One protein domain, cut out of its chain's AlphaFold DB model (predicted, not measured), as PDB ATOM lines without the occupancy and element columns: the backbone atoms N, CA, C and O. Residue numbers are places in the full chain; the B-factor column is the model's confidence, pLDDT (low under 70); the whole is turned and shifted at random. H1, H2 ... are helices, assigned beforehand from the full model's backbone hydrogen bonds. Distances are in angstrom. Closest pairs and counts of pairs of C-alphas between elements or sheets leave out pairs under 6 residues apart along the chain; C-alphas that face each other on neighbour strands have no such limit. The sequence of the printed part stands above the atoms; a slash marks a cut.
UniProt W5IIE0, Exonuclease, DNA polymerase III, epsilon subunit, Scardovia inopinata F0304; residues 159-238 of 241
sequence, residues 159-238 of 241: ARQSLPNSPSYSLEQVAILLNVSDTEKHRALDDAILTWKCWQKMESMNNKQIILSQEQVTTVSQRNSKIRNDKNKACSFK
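What this domain is: This is residues 159 to 238 of the 241 residues of the protein "Exonuclease, DNA polymerase III, epsilon subunit" of Scardovia inopinata F0304 (UniProt W5IIE0). The longest helix, H4, and the second long helix, H3, form two sides of a flat, open-ended frame and run in nearly opposite directions, with the short H2 between them; the last part of H4, with the two residues after it, residues 225 to 238, sticks out as an arm. H2 packs on H3, and the very short H1 lies near both. The printed part has 80 residues with four named helices, in the order H1, H2, H3, H4, and no named strand; its class is all helix. It is only just compact, close to loose, with a radius of gyration of the C-alphas of 13.8 A, and spans 47 by 33 by 17 A.

How they stand to each other: H4, residues 214 to 236, is close to but not clearly touching H2, residues 171 to 177; their closest C-alphas, of Gln 173 and Val 220, are 7.7 A apart. These two run opposite ways at a shallow tilt of 25 degrees. H2 touches H3, residues 188 to 203, which meets it with residues 194 to 198 alone; the closest C-alphas, of Ala 175 and Cys 198, are 6.0 A apart. H2 and H3 run the same way at a steep tilt of 40 degrees. H1, residues 159 to 162, is close to but not clearly touching H3, with the closest C-alphas, of Ser 162 and Met 202, 6.7 A apart. It is also close to but not clearly touching H2, with the closest C-alphas, of Ala 159 and Val 174, 7.0 A apart. H4 is apart from both H1 and H3. In H2, H3 and H4 every O i to N i+4 pair is within hydrogen-bond range; H1 is too short for such a pair.

Where its parts are: H4 has 23 residues and is 32.8 A long, from C-alpha 214 at (-18.726, 12.602, -41.147) to C-alpha 236 at (-19.198, 45.207, -37.605). H3 has 16 residues and is 22.4 A long. H2 is 10.0 A long and H1 5.0 A, the latter beginning at C-alpha 159 at (-1.761, 19.389, -37.605).

The domain as a whole: The two C-alphas farthest apart, of Asn 206 and Lys 238, are 46.8 A apart. Without residues 225 to 238, which stand free, the body spans 34 by 29 by 15 A. The printed part has no cut, and its three links are short. The mean pLDDT of the printed part is 89.5, and residues 234 to 238 are under 70.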
ATOM      1  N   ALA A 159      -0.330  19.599 -37.799       97.00
ATOM      2  CA  ALA A 159      -1.761  19.389 -37.605       97.00
ATOM      3  C   ALA A 159      -2.479  19.012 -38.906       97.00
ATOM      4  O   ALA A 159      -3.266  18.065 -38.909       97.00
ATOM      5  N   ARG A 160      -2.163  19.673 -40.026       96.38
ATOM      6  CA  ARG A 160      -2.693  19.324 -41.360       96.38
ATOM      7  C   ARG A 160      -2.354  17.898 -41.773       96.38
ATOM      8  O   ARG A 160      -3.189  17.214 -42.355       96.38
ATOM      9  N   GLN A 161      -1.150  17.435 -41.451       95.56
ATOM     10  CA  GLN A 161      -0.735  16.062 -41.736       95.56
ATOM     11  C   GLN A 161      -1.421  15.047 -40.814       95.56
ATOM     12  O   GLN A 161      -1.789  13.961 -41.265       95.56
ATOM     13  N   SER A 162      -1.608  15.399 -39.539       96.00
ATOM     14  CA  SER A 162      -2.169  14.514 -38.511       96.00
ATOM     15  C   SER A 162      -3.698  14.405 -38.564       96.00
ATOM     16  O   SER A 162      -4.246  13.376 -38.171       96.00
ATOM     17  N   LEU A 163      -4.390  15.444 -39.045       95.69
ATOM     18  CA  LEU A 163      -5.855  15.578 -39.073       95.69
ATOM     19  C   LEU A 163      -6.360  15.925 -40.492       95.69
ATOM     20  O   LEU A 163      -7.032  16.940 -40.666       95.69
ATOM     21  N   PRO A 164      -6.060  15.115 -41.522       95.38
ATOM     22  CA  PRO A 164      -6.116  15.529 -42.933       95.38
ATOM     23  C   PRO A 164      -7.507  15.918 -43.456       95.38
ATOM     24  O   PRO A 164      -7.609  16.620 -44.461       95.38
ATOM     25  N   ASN A 165      -8.585  15.468 -42.808       94.88
ATOM     26  CA  ASN A 165      -9.961  15.794 -43.187       94.88
ATOM     27  C   ASN A 165     -10.641  16.791 -42.233       94.88
ATOM     28  O   ASN A 165     -11.868  16.920 -42.263       94.88
ATOM     29  N   SER A 166      -9.877  17.498 -41.392       95.69
ATOM     30  CA  SER A 166     -10.438  18.542 -40.535       95.69
ATOM     31  C   SER A 166     -10.869  19.767 -41.359       95.69
ATOM     32  O   SER A 166     -10.070  20.298 -42.132       95.69
ATOM     33  N   PRO A 167     -12.102  20.282 -41.178       94.19
ATOM     34  CA  PRO A 167     -12.551  21.528 -41.813       94.19
ATOM     35  C   PRO A 167     -11.824  22.792 -41.339       94.19
ATOM     36  O   PRO A 167     -11.946  23.841 -41.968       94.19
ATOM     37  N   SER A 168     -11.128  22.728 -40.204       94.94
ATOM     38  CA  SER A 168     -10.383  23.848 -39.633       94.94
ATOM     39  C   SER A 168      -9.165  23.355 -38.873       94.94
ATOM     40  O   SER A 168      -9.176  22.287 -38.261       94.94
ATOM     41  N   TYR A 169      -8.133  24.184 -38.904       96.00
ATOM     42  CA  TYR A 169      -6.859  23.956 -38.246       96.00
ATOM     43  C   TYR A 169      -6.508  25.157 -37.365       96.00
ATOM     44  O   TYR A 169      -5.349  25.545 -37.312       96.00
ATOM     45  N   SER A 170      -7.484  25.804 -36.717       95.44
ATOM     46  CA  SER A 170      -7.163  26.731 -35.622       95.44
ATOM     47  C   SER A 170      -6.580  25.967 -34.432       95.44
ATOM     48  O   SER A 170      -6.861  24.773 -34.275       95.44
ATOM     49  N   LEU A 171      -5.794  26.648 -33.594       96.25
ATOM     50  CA  LEU A 171      -5.206  26.050 -32.397       96.25
ATOM     51  C   LEU A 171      -6.294  25.469 -31.487       96.25
ATOM     52  O   LEU A 171      -6.232  24.282 -31.161       96.25
ATOM     53  N   GLU A 172      -7.342  26.247 -31.184       94.75
ATOM     54  CA  GLU A 172      -8.535  25.771 -30.471       94.75
ATOM     55  C   GLU A 172      -9.101  24.471 -31.070       94.75
ATOM     56  O   GLU A 172      -9.325  23.487 -30.362       94.75
ATOM     57  N   GLN A 173      -9.319  24.432 -32.388       95.19
ATOM     58  CA  GLN A 173      -9.970  23.288 -33.020       95.19
ATOM     59  C   GLN A 173      -9.092  22.037 -32.976       95.19
ATOM     60  O   GLN A 173      -9.599  20.935 -32.749       95.19
ATOM     61  N   VAL A 174      -7.787  22.194 -33.186       96.69
ATOM     62  CA  VAL A 174      -6.830  21.090 -33.091       96.69
ATOM     63  C   VAL A 174      -6.723  20.596 -31.652       96.69
ATOM     64  O   VAL A 174      -6.764  19.387 -31.434       96.69
ATOM     65  N   ALA A 175      -6.685  21.494 -30.668       96.69
ATOM     66  CA  ALA A 175      -6.672  21.123 -29.256       96.69
ATOM     67  C   ALA A 175      -7.894  20.285 -28.856       96.69
ATOM     68  O   ALA A 175      -7.734  19.266 -28.179       96.69
ATOM     69  N   ILE A 176      -9.087  20.659 -29.333       94.75
ATOM     70  CA  ILE A 176     -10.329  19.906 -29.103       94.75
ATOM     71  C   ILE A 176     -10.250  18.519 -29.750       94.75
ATOM     72  O   ILE A 176     -10.520  17.513 -29.096       94.75
ATOM     73  N   LEU A 177      -9.858  18.436 -31.026       94.81
ATOM     74  CA  LEU A 177      -9.792  17.158 -31.754       94.81
ATOM     75  C   LEU A 177      -8.768  16.188 -31.159       94.81
ATOM     76  O   LEU A 177      -8.971  14.976 -31.185       94.81
ATOM     77  N   LEU A 178      -7.679  16.720 -30.607       95.06
ATOM     78  CA  LEU A 178      -6.645  15.947 -29.925       95.06
ATOM     79  C   LEU A 178      -6.990  15.631 -28.461       95.06
ATOM     80  O   LEU A 178      -6.216  14.930 -27.799       95.06
ATOM     81  N   ASN A 179      -8.135  16.118 -27.962       95.00
ATOM     82  CA  ASN A 179      -8.573  16.013 -26.571       95.00
ATOM     83  C   ASN A 179      -7.514  16.551 -25.585       95.00
ATOM     84  O   ASN A 179      -7.206  15.929 -24.566       95.00
ATOM     85  N   VAL A 180      -6.904  17.683 -25.948       95.81
ATOM     86  CA  VAL A 180      -5.876  18.397 -25.171       95.81
ATOM     87  C   VAL A 180      -6.490  19.534 -24.355       95.81
ATOM     88  O   VAL A 180      -6.085  19.752 -23.213       95.81
ATOM     89  N   SER A 181      -7.445  20.263 -24.938       93.88
ATOM     90  CA  SER A 181      -8.187  21.353 -24.297       93.88
ATOM     91  C   SER A 181      -9.534  21.539 -24.990       93.88
ATOM     92  O   SER A 181      -9.647  21.280 -26.186       93.88
ATOM     93  N   ASP A 182     -10.521  22.044 -24.254       87.81
ATOM     94  CA  ASP A 182     -11.842  22.388 -24.792       87.81
ATOM     95  C   ASP A 182     -11.938  23.844 -25.278       87.81
ATOM     96  O   ASP A 182     -12.911  24.205 -25.940       87.81
ATOM     97  N   THR A 183     -10.960  24.686 -24.918       83.75
ATOM     98  CA  THR A 183     -10.942  26.133 -25.204       83.75
ATOM     99  C   THR A 183      -9.520  26.656 -25.424       83.75
ATOM    100  O   THR A 183      -8.548  26.068 -24.933       83.75
ATOM    101  N   GLU A 184      -9.424  27.777 -26.137       87.25
ATOM    102  CA  GLU A 184      -8.242  28.638 -26.264       87.25
ATOM    103  C   GLU A 184      -8.460  29.893 -25.408       87.25
ATOM    104  O   GLU A 184      -9.593  30.368 -25.282       87.25
ATOM    105  N   LYS A 185      -7.404  30.393 -24.757       85.31
ATOM    106  CA  LYS A 185      -7.530  31.518 -23.816       85.31
ATOM    107  C   LYS A 185      -7.154  32.864 -24.423       85.31
ATOM    108  O   LYS A 185      -7.498  33.866 -23.800       85.31
ATOM    109  N   HIS A 186      -6.485  32.881 -25.580       86.81
ATOM    110  CA  HIS A 186      -5.982  34.101 -26.220       86.81
ATOM    111  C   HIS A 186      -5.081  34.888 -25.269       86.81
ATOM    112  O   HIS A 186      -5.325  36.037 -24.901       86.81
ATOM    113  N   ARG A 187      -4.091  34.170 -24.749       95.44
ATOM    114  CA  ARG A 187      -3.041  34.702 -23.891       95.44
ATOM    115  C   ARG A 187      -1.765  34.046 -24.348       95.44
ATOM    116  O   ARG A 187      -1.639  32.825 -24.248       95.44
ATOM    117  N   ALA A 188      -0.795  34.861 -24.741       97.06
ATOM    118  CA  ALA A 188       0.364  34.379 -25.481       97.06
ATOM    119  C   ALA A 188       1.087  33.205 -24.787       97.06
ATOM    120  O   ALA A 188       1.490  32.229 -25.415       97.06
ATOM    121  N   LEU A 189       1.238  33.238 -23.455       97.81
ATOM    122  CA  LEU A 189       1.882  32.126 -22.743       97.81
ATOM    123  C   LEU A 189       1.006  30.863 -22.704       97.81
ATOM    124  O   LEU A 189       1.523  29.757 -22.875       97.81
ATOM    125  N   ASP A 190      -0.299  31.011 -22.471       97.81
ATOM    126  CA  ASP A 190      -1.233  29.883 -22.474       97.81
ATOM    127  C   ASP A 190      -1.279  29.223 -23.863       97.81
ATOM    128  O   ASP A 190      -1.274  27.992 -23.947       97.81
ATOM    129  N   ASP A 191      -1.237  30.014 -24.935       97.81
ATOM    130  CA  ASP A 191      -1.301  29.525 -26.315       97.81
ATOM    131  C   ASP A 191       0.028  28.905 -26.774       97.81
ATOM    132  O   ASP A 191       0.027  27.855 -27.426       97.81
ATOM    133  N   ALA A 192       1.174  29.415 -26.308       98.50
ATOM    134  CA  ALA A 192       2.465  28.735 -26.456       98.50
ATOM    135  C   ALA A 192       2.477  27.357 -25.756       98.50
ATOM    136  O   ALA A 192       2.943  26.357 -26.313       98.50
ATOM    137  N   ILE A 193       1.916  27.262 -24.545       98.62
ATOM    138  CA  ILE A 193       1.787  25.989 -23.816       98.62
ATOM    139  C   ILE A 193       0.804  25.048 -24.522       98.62
ATOM    140  O   ILE A 193       1.059  23.842 -24.614       98.62
ATOM    141  N   LEU A 194      -0.321  25.562 -25.017       98.50
ATOM    142  CA  LEU A 194      -1.307  24.770 -25.746       98.50
ATOM    143  C   LEU A 194      -0.713  24.216 -27.046       98.50
ATOM    144  O   LEU A 194      -0.852  23.023 -27.322       98.50
ATOM    145  N   THR A 195       0.041  25.042 -27.770       98.56
ATOM    146  CA  THR A 195       0.812  24.655 -28.955       98.56
ATOM    147  C   THR A 195       1.767  23.506 -28.647       98.56
ATOM    148  O   THR A 195       1.750  22.492 -29.349       98.56
ATOM    149  N   TRP A 196       2.541  23.598 -27.558       98.56
ATOM    150  CA  TRP A 196       3.418  22.509 -27.111       98.56
ATOM    151  C   TRP A 196       2.652  21.208 -26.859       98.56
ATOM    152  O   TRP A 196       3.056  20.151 -27.343       98.56
ATOM    153  N   LYS A 197       1.530  21.271 -26.132       98.38
ATOM    154  CA  LYS A 197       0.727  20.081 -25.809       98.38
ATOM    155  C   LYS A 197       0.158  19.421 -27.064       98.38
ATOM    156  O   LYS A 197       0.233  18.198 -27.189       98.38
ATOM    157  N   CYS A 198      -0.378  20.213 -27.993       98.06
ATOM    158  CA  CYS A 198      -0.867  19.724 -29.282       98.06
ATOM    159  C   CYS A 198       0.260  19.069 -30.081       98.06
ATOM    160  O   CYS A 198       0.096  17.950 -30.567       98.06
ATOM    161  N   TRP A 199       1.423  19.719 -30.156       97.75
ATOM    162  CA  TRP A 199       2.585  19.176 -30.849       97.75
ATOM    163  C   TRP A 199       3.037  17.840 -30.249       97.75
ATOM    164  O   TRP A 199       3.090  16.844 -30.964       97.75
ATOM    165  N   GLN A 200       3.251  17.764 -28.932       96.88
ATOM    166  CA  GLN A 200       3.635  16.519 -28.249       96.88
ATOM    167  C   GLN A 200       2.617  15.395 -28.458       96.88
ATOM    168  O   GLN A 200       2.988  14.235 -28.653       96.88
ATOM    169  N   LYS A 201       1.321  15.728 -28.443       96.94
ATOM    170  CA  LYS A 201       0.263  14.754 -28.705       96.94
ATOM    171  C   LYS A 201       0.375  14.187 -30.120       96.94
ATOM    172  O   LYS A 201       0.309  12.966 -30.260       96.94
ATOM    173  N   MET A 202       0.593  15.026 -31.129       96.44
ATOM    174  CA  MET A 202       0.772  14.580 -32.518       96.44
ATOM    175  C   MET A 202       2.059  13.772 -32.712       96.44
ATOM    176  O   MET A 202       2.015  12.711 -33.327       96.44
ATOM    177  N   GLU A 203       3.176  14.178 -32.107       93.38
ATOM    178  CA  GLU A 203       4.428  13.403 -32.146       93.38
ATOM    179  C   GLU A 203       4.240  11.999 -31.546       93.38
ATOM    180  O   GLU A 203       4.664  10.993 -32.118       93.38
ATOM    181  N   SER A 204       3.498  11.893 -30.435       94.00
ATOM    182  CA  SER A 204       3.197  10.602 -29.796       94.00
ATOM    183  C   SER A 204       2.346   9.660 -30.659       94.00
ATOM    184  O   SER A 204       2.280   8.459 -30.391       94.00
ATOM    185  N   MET A 205       1.701  10.178 -31.711       92.25
ATOM    186  CA  MET A 205       0.920   9.378 -32.653       92.25
ATOM    187  C   MET A 205       1.803   8.642 -33.673       92.25
ATOM    188  O   MET A 205       1.299   7.739 -34.341       92.25
ATOM    189  N   ASN A 206       3.105   8.954 -33.767       86.69
ATOM    190  CA  ASN A 206       4.089   8.267 -34.615       86.69
ATOM    191  C   ASN A 206       3.619   8.123 -36.079       86.69
ATOM    192  O   ASN A 206       3.510   7.010 -36.604       86.69
ATOM    193  N   ASN A 207       3.292   9.257 -36.711       83.44
ATOM    194  CA  ASN A 207       2.753   9.391 -38.076       83.44
ATOM    195  C   ASN A 207       1.365   8.774 -38.321       83.44
ATOM    196  O   ASN A 207       0.915   8.703 -39.467       83.44
ATOM    197  N   LYS A 208       0.653   8.329 -37.279       88.12
ATOM    198  CA  LYS A 208      -0.756   7.943 -37.423       88.12
ATOM    199  C   LYS A 208      -1.613   9.181 -37.650       88.12
ATOM    200  O   LYS A 208      -1.449  10.183 -36.964       88.12
ATOM    201  N   GLN A 209      -2.568   9.068 -38.563       92.62
ATOM    202  CA  GLN A 209      -3.557  10.106 -38.820       92.62
ATOM    203  C   GLN A 209      -4.838   9.827 -38.037       92.62
ATOM    204  O   GLN A 209      -5.247   8.673 -37.882       92.62
ATOM    205  N   ILE A 210      -5.490  10.888 -37.576       91.44
ATOM    206  CA  ILE A 210      -6.851  10.840 -37.051       91.44
ATOM    207  C   ILE A 210      -7.780  11.244 -38.193       91.44
ATOM    208  O   ILE A 210      -7.799  12.396 -38.620       91.44
ATOM    209  N   ILE A 211      -8.550  10.275 -38.686       94.75
ATOM    210  CA  ILE A 211      -9.590  10.515 -39.685       94.75
ATOM    211  C   ILE A 211     -10.903  10.763 -38.953       94.75
ATOM    212  O   ILE A 211     -11.416   9.880 -38.266       94.75
ATOM    213  N   LEU A 212     -11.438  11.973 -39.099       91.75
ATOM    214  CA  LEU A 212     -12.707  12.359 -38.492       91.75
ATOM    215  C   LEU A 212     -13.880  11.652 -39.177       91.75
ATOM    216  O   LEU A 212     -13.893  11.505 -40.402       91.75
ATOM    217  N   SER A 213     -14.890  11.263 -38.400       94.62
ATOM    218  CA  SER A 213     -16.167  10.793 -38.937       94.62
ATOM    219  C   SER A 213     -16.929  11.931 -39.623       94.62
ATOM    220  O   SER A 213     -16.700  13.111 -39.351       94.62
ATOM    221  N   GLN A 214     -17.895  11.594 -40.482       92.69
ATOM    222  CA  GLN A 214     -18.726  12.602 -41.147       92.69
ATOM    223  C   GLN A 214     -19.479  13.495 -40.146       92.69
ATOM    224  O   GLN A 214     -19.637  14.692 -40.380       92.69
ATOM    225  N   GLU A 215     -19.914  12.923 -39.023       93.00
ATOM    226  CA  GLU A 215     -20.547  13.663 -37.932       93.00
ATOM    227  C   GLU A 215     -19.575  14.677 -37.320       93.00
ATOM    228  O   GLU A 215     -19.896  15.861 -37.252       93.00
ATOM    229  N   GLN A 216     -18.353  14.249 -36.982       90.50
ATOM    230  CA  GLN A 216     -17.317  15.127 -36.429       90.50
ATOM    231  C   GLN A 216     -16.954  16.262 -37.396       90.50
ATOM    232  O   GLN A 216     -16.877  17.419 -36.984       90.50
ATOM    233  N   VAL A 217     -16.795  15.964 -38.689       91.94
ATOM    234  CA  VAL A 217     -16.554  16.966 -39.744       91.94
ATOM    235  C   VAL A 217     -17.686  18.001 -39.784       91.94
ATOM    236  O   VAL A 217     -17.428  19.209 -39.829       91.94
ATOM    237  N   THR A 218     -18.944  17.562 -39.723       91.38
ATOM    238  CA  THR A 218     -20.098  18.469 -39.702       91.38
ATOM    239  C   THR A 218     -20.112  19.330 -38.437       91.38
ATOM    240  O   THR A 218     -20.275  20.548 -38.539       91.38
ATOM    241  N   THR A 219     -19.869  18.746 -37.261       90.56
ATOM    242  CA  THR A 219     -19.799  19.480 -35.986       90.56
ATOM    243  C   THR A 219     -18.710  20.550 -36.009       90.56
ATOM    244  O   THR A 219     -18.960  21.699 -35.634       90.56
ATOM    245  N   VAL A 220     -17.513  20.210 -36.495       90.12
ATOM    246  CA  VAL A 220     -16.398  21.157 -36.635       90.12
ATOM    247  C   VAL A 220     -16.777  22.283 -37.597       90.12
ATOM    248  O   VAL A 220     -16.617  23.459 -37.274       90.12
ATOM    249  N   SER A 221     -17.346  21.962 -38.758       88.31
ATOM    250  CA  SER A 221     -17.769  22.966 -39.747       88.31
ATOM    251  C   SER A 221     -18.796  23.951 -39.177       88.31
ATOM    252  O   SER A 221     -18.667  25.165 -39.349       88.31
ATOM    253  N   GLN A 222     -19.786  23.446 -38.434       89.06
ATOM    254  CA  GLN A 222     -20.806  24.264 -37.777       89.06
ATOM    255  C   GLN A 222     -20.195  25.187 -36.718       89.06
ATOM    256  O   GLN A 222     -20.468  26.391 -36.732       89.06
ATOM    257  N   ARG A 223     -19.316  24.665 -35.851       86.62
ATOM    258  CA  ARG A 223     -18.615  25.467 -34.835       86.62
ATOM    259  C   ARG A 223     -17.806  26.596 -35.477       86.62
ATOM    260  O   ARG A 223     -17.969  27.751 -35.089       86.62
ATOM    261  N   ASN A 224     -17.020  26.293 -36.511       85.31
ATOM    262  CA  ASN A 224     -16.219  27.298 -37.220       85.31
ATOM    263  C   ASN A 224     -17.079  28.389 -37.864       85.31
ATOM    264  O   ASN A 224     -16.726  29.567 -37.806       85.31
ATOM    265  N   SER A 225     -18.223  28.023 -38.451       84.88
ATOM    266  CA  SER A 225     -19.142  29.008 -39.034       84.88
ATOM    267  C   SER A 225     -19.699  29.970 -37.980       84.88
ATOM    268  O   SER A 225     -19.778  31.175 -38.224       84.88
ATOM    269  N   LYS A 226     -20.006  29.464 -36.777       83.94
ATOM    270  CA  LYS A 226     -20.481  30.271 -35.651       83.94
ATOM    271  C   LYS A 226     -19.402  31.244 -35.171       83.94
ATOM    272  O   LYS A 226     -19.664  32.440 -35.129       83.94
ATOM    273  N   ILE A 227     -18.184  30.753 -34.928       80.06
ATOM    274  CA  ILE A 227     -17.039  31.582 -34.512       80.06
ATOM    275  C   ILE A 227     -16.775  32.698 -35.530       80.06
ATOM    276  O   ILE A 227     -16.608  33.859 -35.161       80.06
ATOM    277  N   ARG A 228     -16.781  32.375 -36.831       77.06
ATOM    278  CA  ARG A 228     -16.585  33.371 -37.895       77.06
ATOM    279  C   ARG A 228     -17.674  34.447 -37.881       77.06
ATOM    280  O   ARG A 228     -17.365  35.625 -38.037       77.06
ATOM    281  N   ASN A 229     -18.931  34.058 -37.679       78.25
ATOM    282  CA  ASN A 229     -20.044  35.001 -37.586       78.25
ATOM    283  C   ASN A 229     -19.938  35.900 -36.349       78.25
ATOM    284  O   ASN A 229     -20.201  37.098 -36.452       78.25
ATOM    285  N   ASP A 230     -19.520  35.353 -35.211       76.44
ATOM    286  CA  ASP A 230     -19.352  36.112 -33.971       76.44
ATOM    287  C   ASP A 230     -18.189  37.116 -34.089       76.44
ATOM    288  O   ASP A 230     -18.364  38.295 -33.766       76.44
ATOM    289  N   LYS A 231     -17.053  36.717 -34.686       70.06
ATOM    290  CA  LYS A 231     -15.938  37.632 -35.012       70.06
ATOM    291  C   LYS A 231     -16.367  38.745 -35.975       70.06
ATOM    292  O   LYS A 231     -16.047  39.912 -35.749       70.06
ATOM    293  N   ASN A 232     -17.137  38.419 -37.016       72.44
ATOM    294  CA  ASN A 232     -17.663  39.416 -37.954       72.44
ATOM    295  C   ASN A 232     -18.602  40.412 -37.265       72.44
ATOM    296  O   ASN A 232     -18.501  41.611 -37.516       72.44
ATOM    297  N   LYS A 233     -19.479  39.943 -36.366       71.69
ATOM    298  CA  LYS A 233     -20.351  40.820 -35.575       71.69
ATOM    299  C   LYS A 233     -19.534  41.781 -34.719       71.69
ATOM    300  O   LYS A 233     -19.742  42.986 -34.827       71.69
ATOM    301  N   ALA A 234     -18.565  41.267 -33.959       64.25
ATOM    302  CA  ALA A 234     -17.669  42.076 -33.130       64.25
ATOM    303  C   ALA A 234     -16.895  43.131 -33.944       64.25
ATOM    304  O   ALA A 234     -16.668  44.241 -33.469       64.25
ATOM    305  N   CYS A 235     -16.542  42.821 -35.196       59.03
ATOM    306  CA  CYS A 235     -15.899  43.771 -36.103       59.03
ATOM    307  C   CYS A 235     -16.888  44.783 -36.726       59.03
ATOM    308  O   CYS A 235     -16.508  45.925 -36.976       59.03
ATOM    309  N   SER A 236     -18.149  44.392 -36.957       56.75
ATOM    310  CA  SER A 236     -19.198  45.207 -37.605       56.75
ATOM    311  C   SER A 236     -19.902  46.225 -36.700       56.75
ATOM    312  O   SER A 236     -20.452  47.197 -37.213       56.75
ATOM    313  N   PHE A 237     -19.817  46.095 -35.370       51.59
ATOM    314  CA  PHE A 237     -20.281  47.130 -34.427       51.59
ATOM    315  C   PHE A 237     -19.505  48.468 -34.547       51.59
ATOM    316  O   PHE A 237     -19.792  49.411 -33.821       51.59
ATOM    317  N   LYS A 238     -18.552  48.580 -35.488       49.81
ATOM    318  CA  LYS A 238     -17.660  49.728 -35.725       49.81
ATOM    319  C   LYS A 238     -18.056  50.687 -36.868       49.81
ATOM    320  O   LYS A 238     -17.201  51.447 -37.309       49.81
TER     321      LYS A 238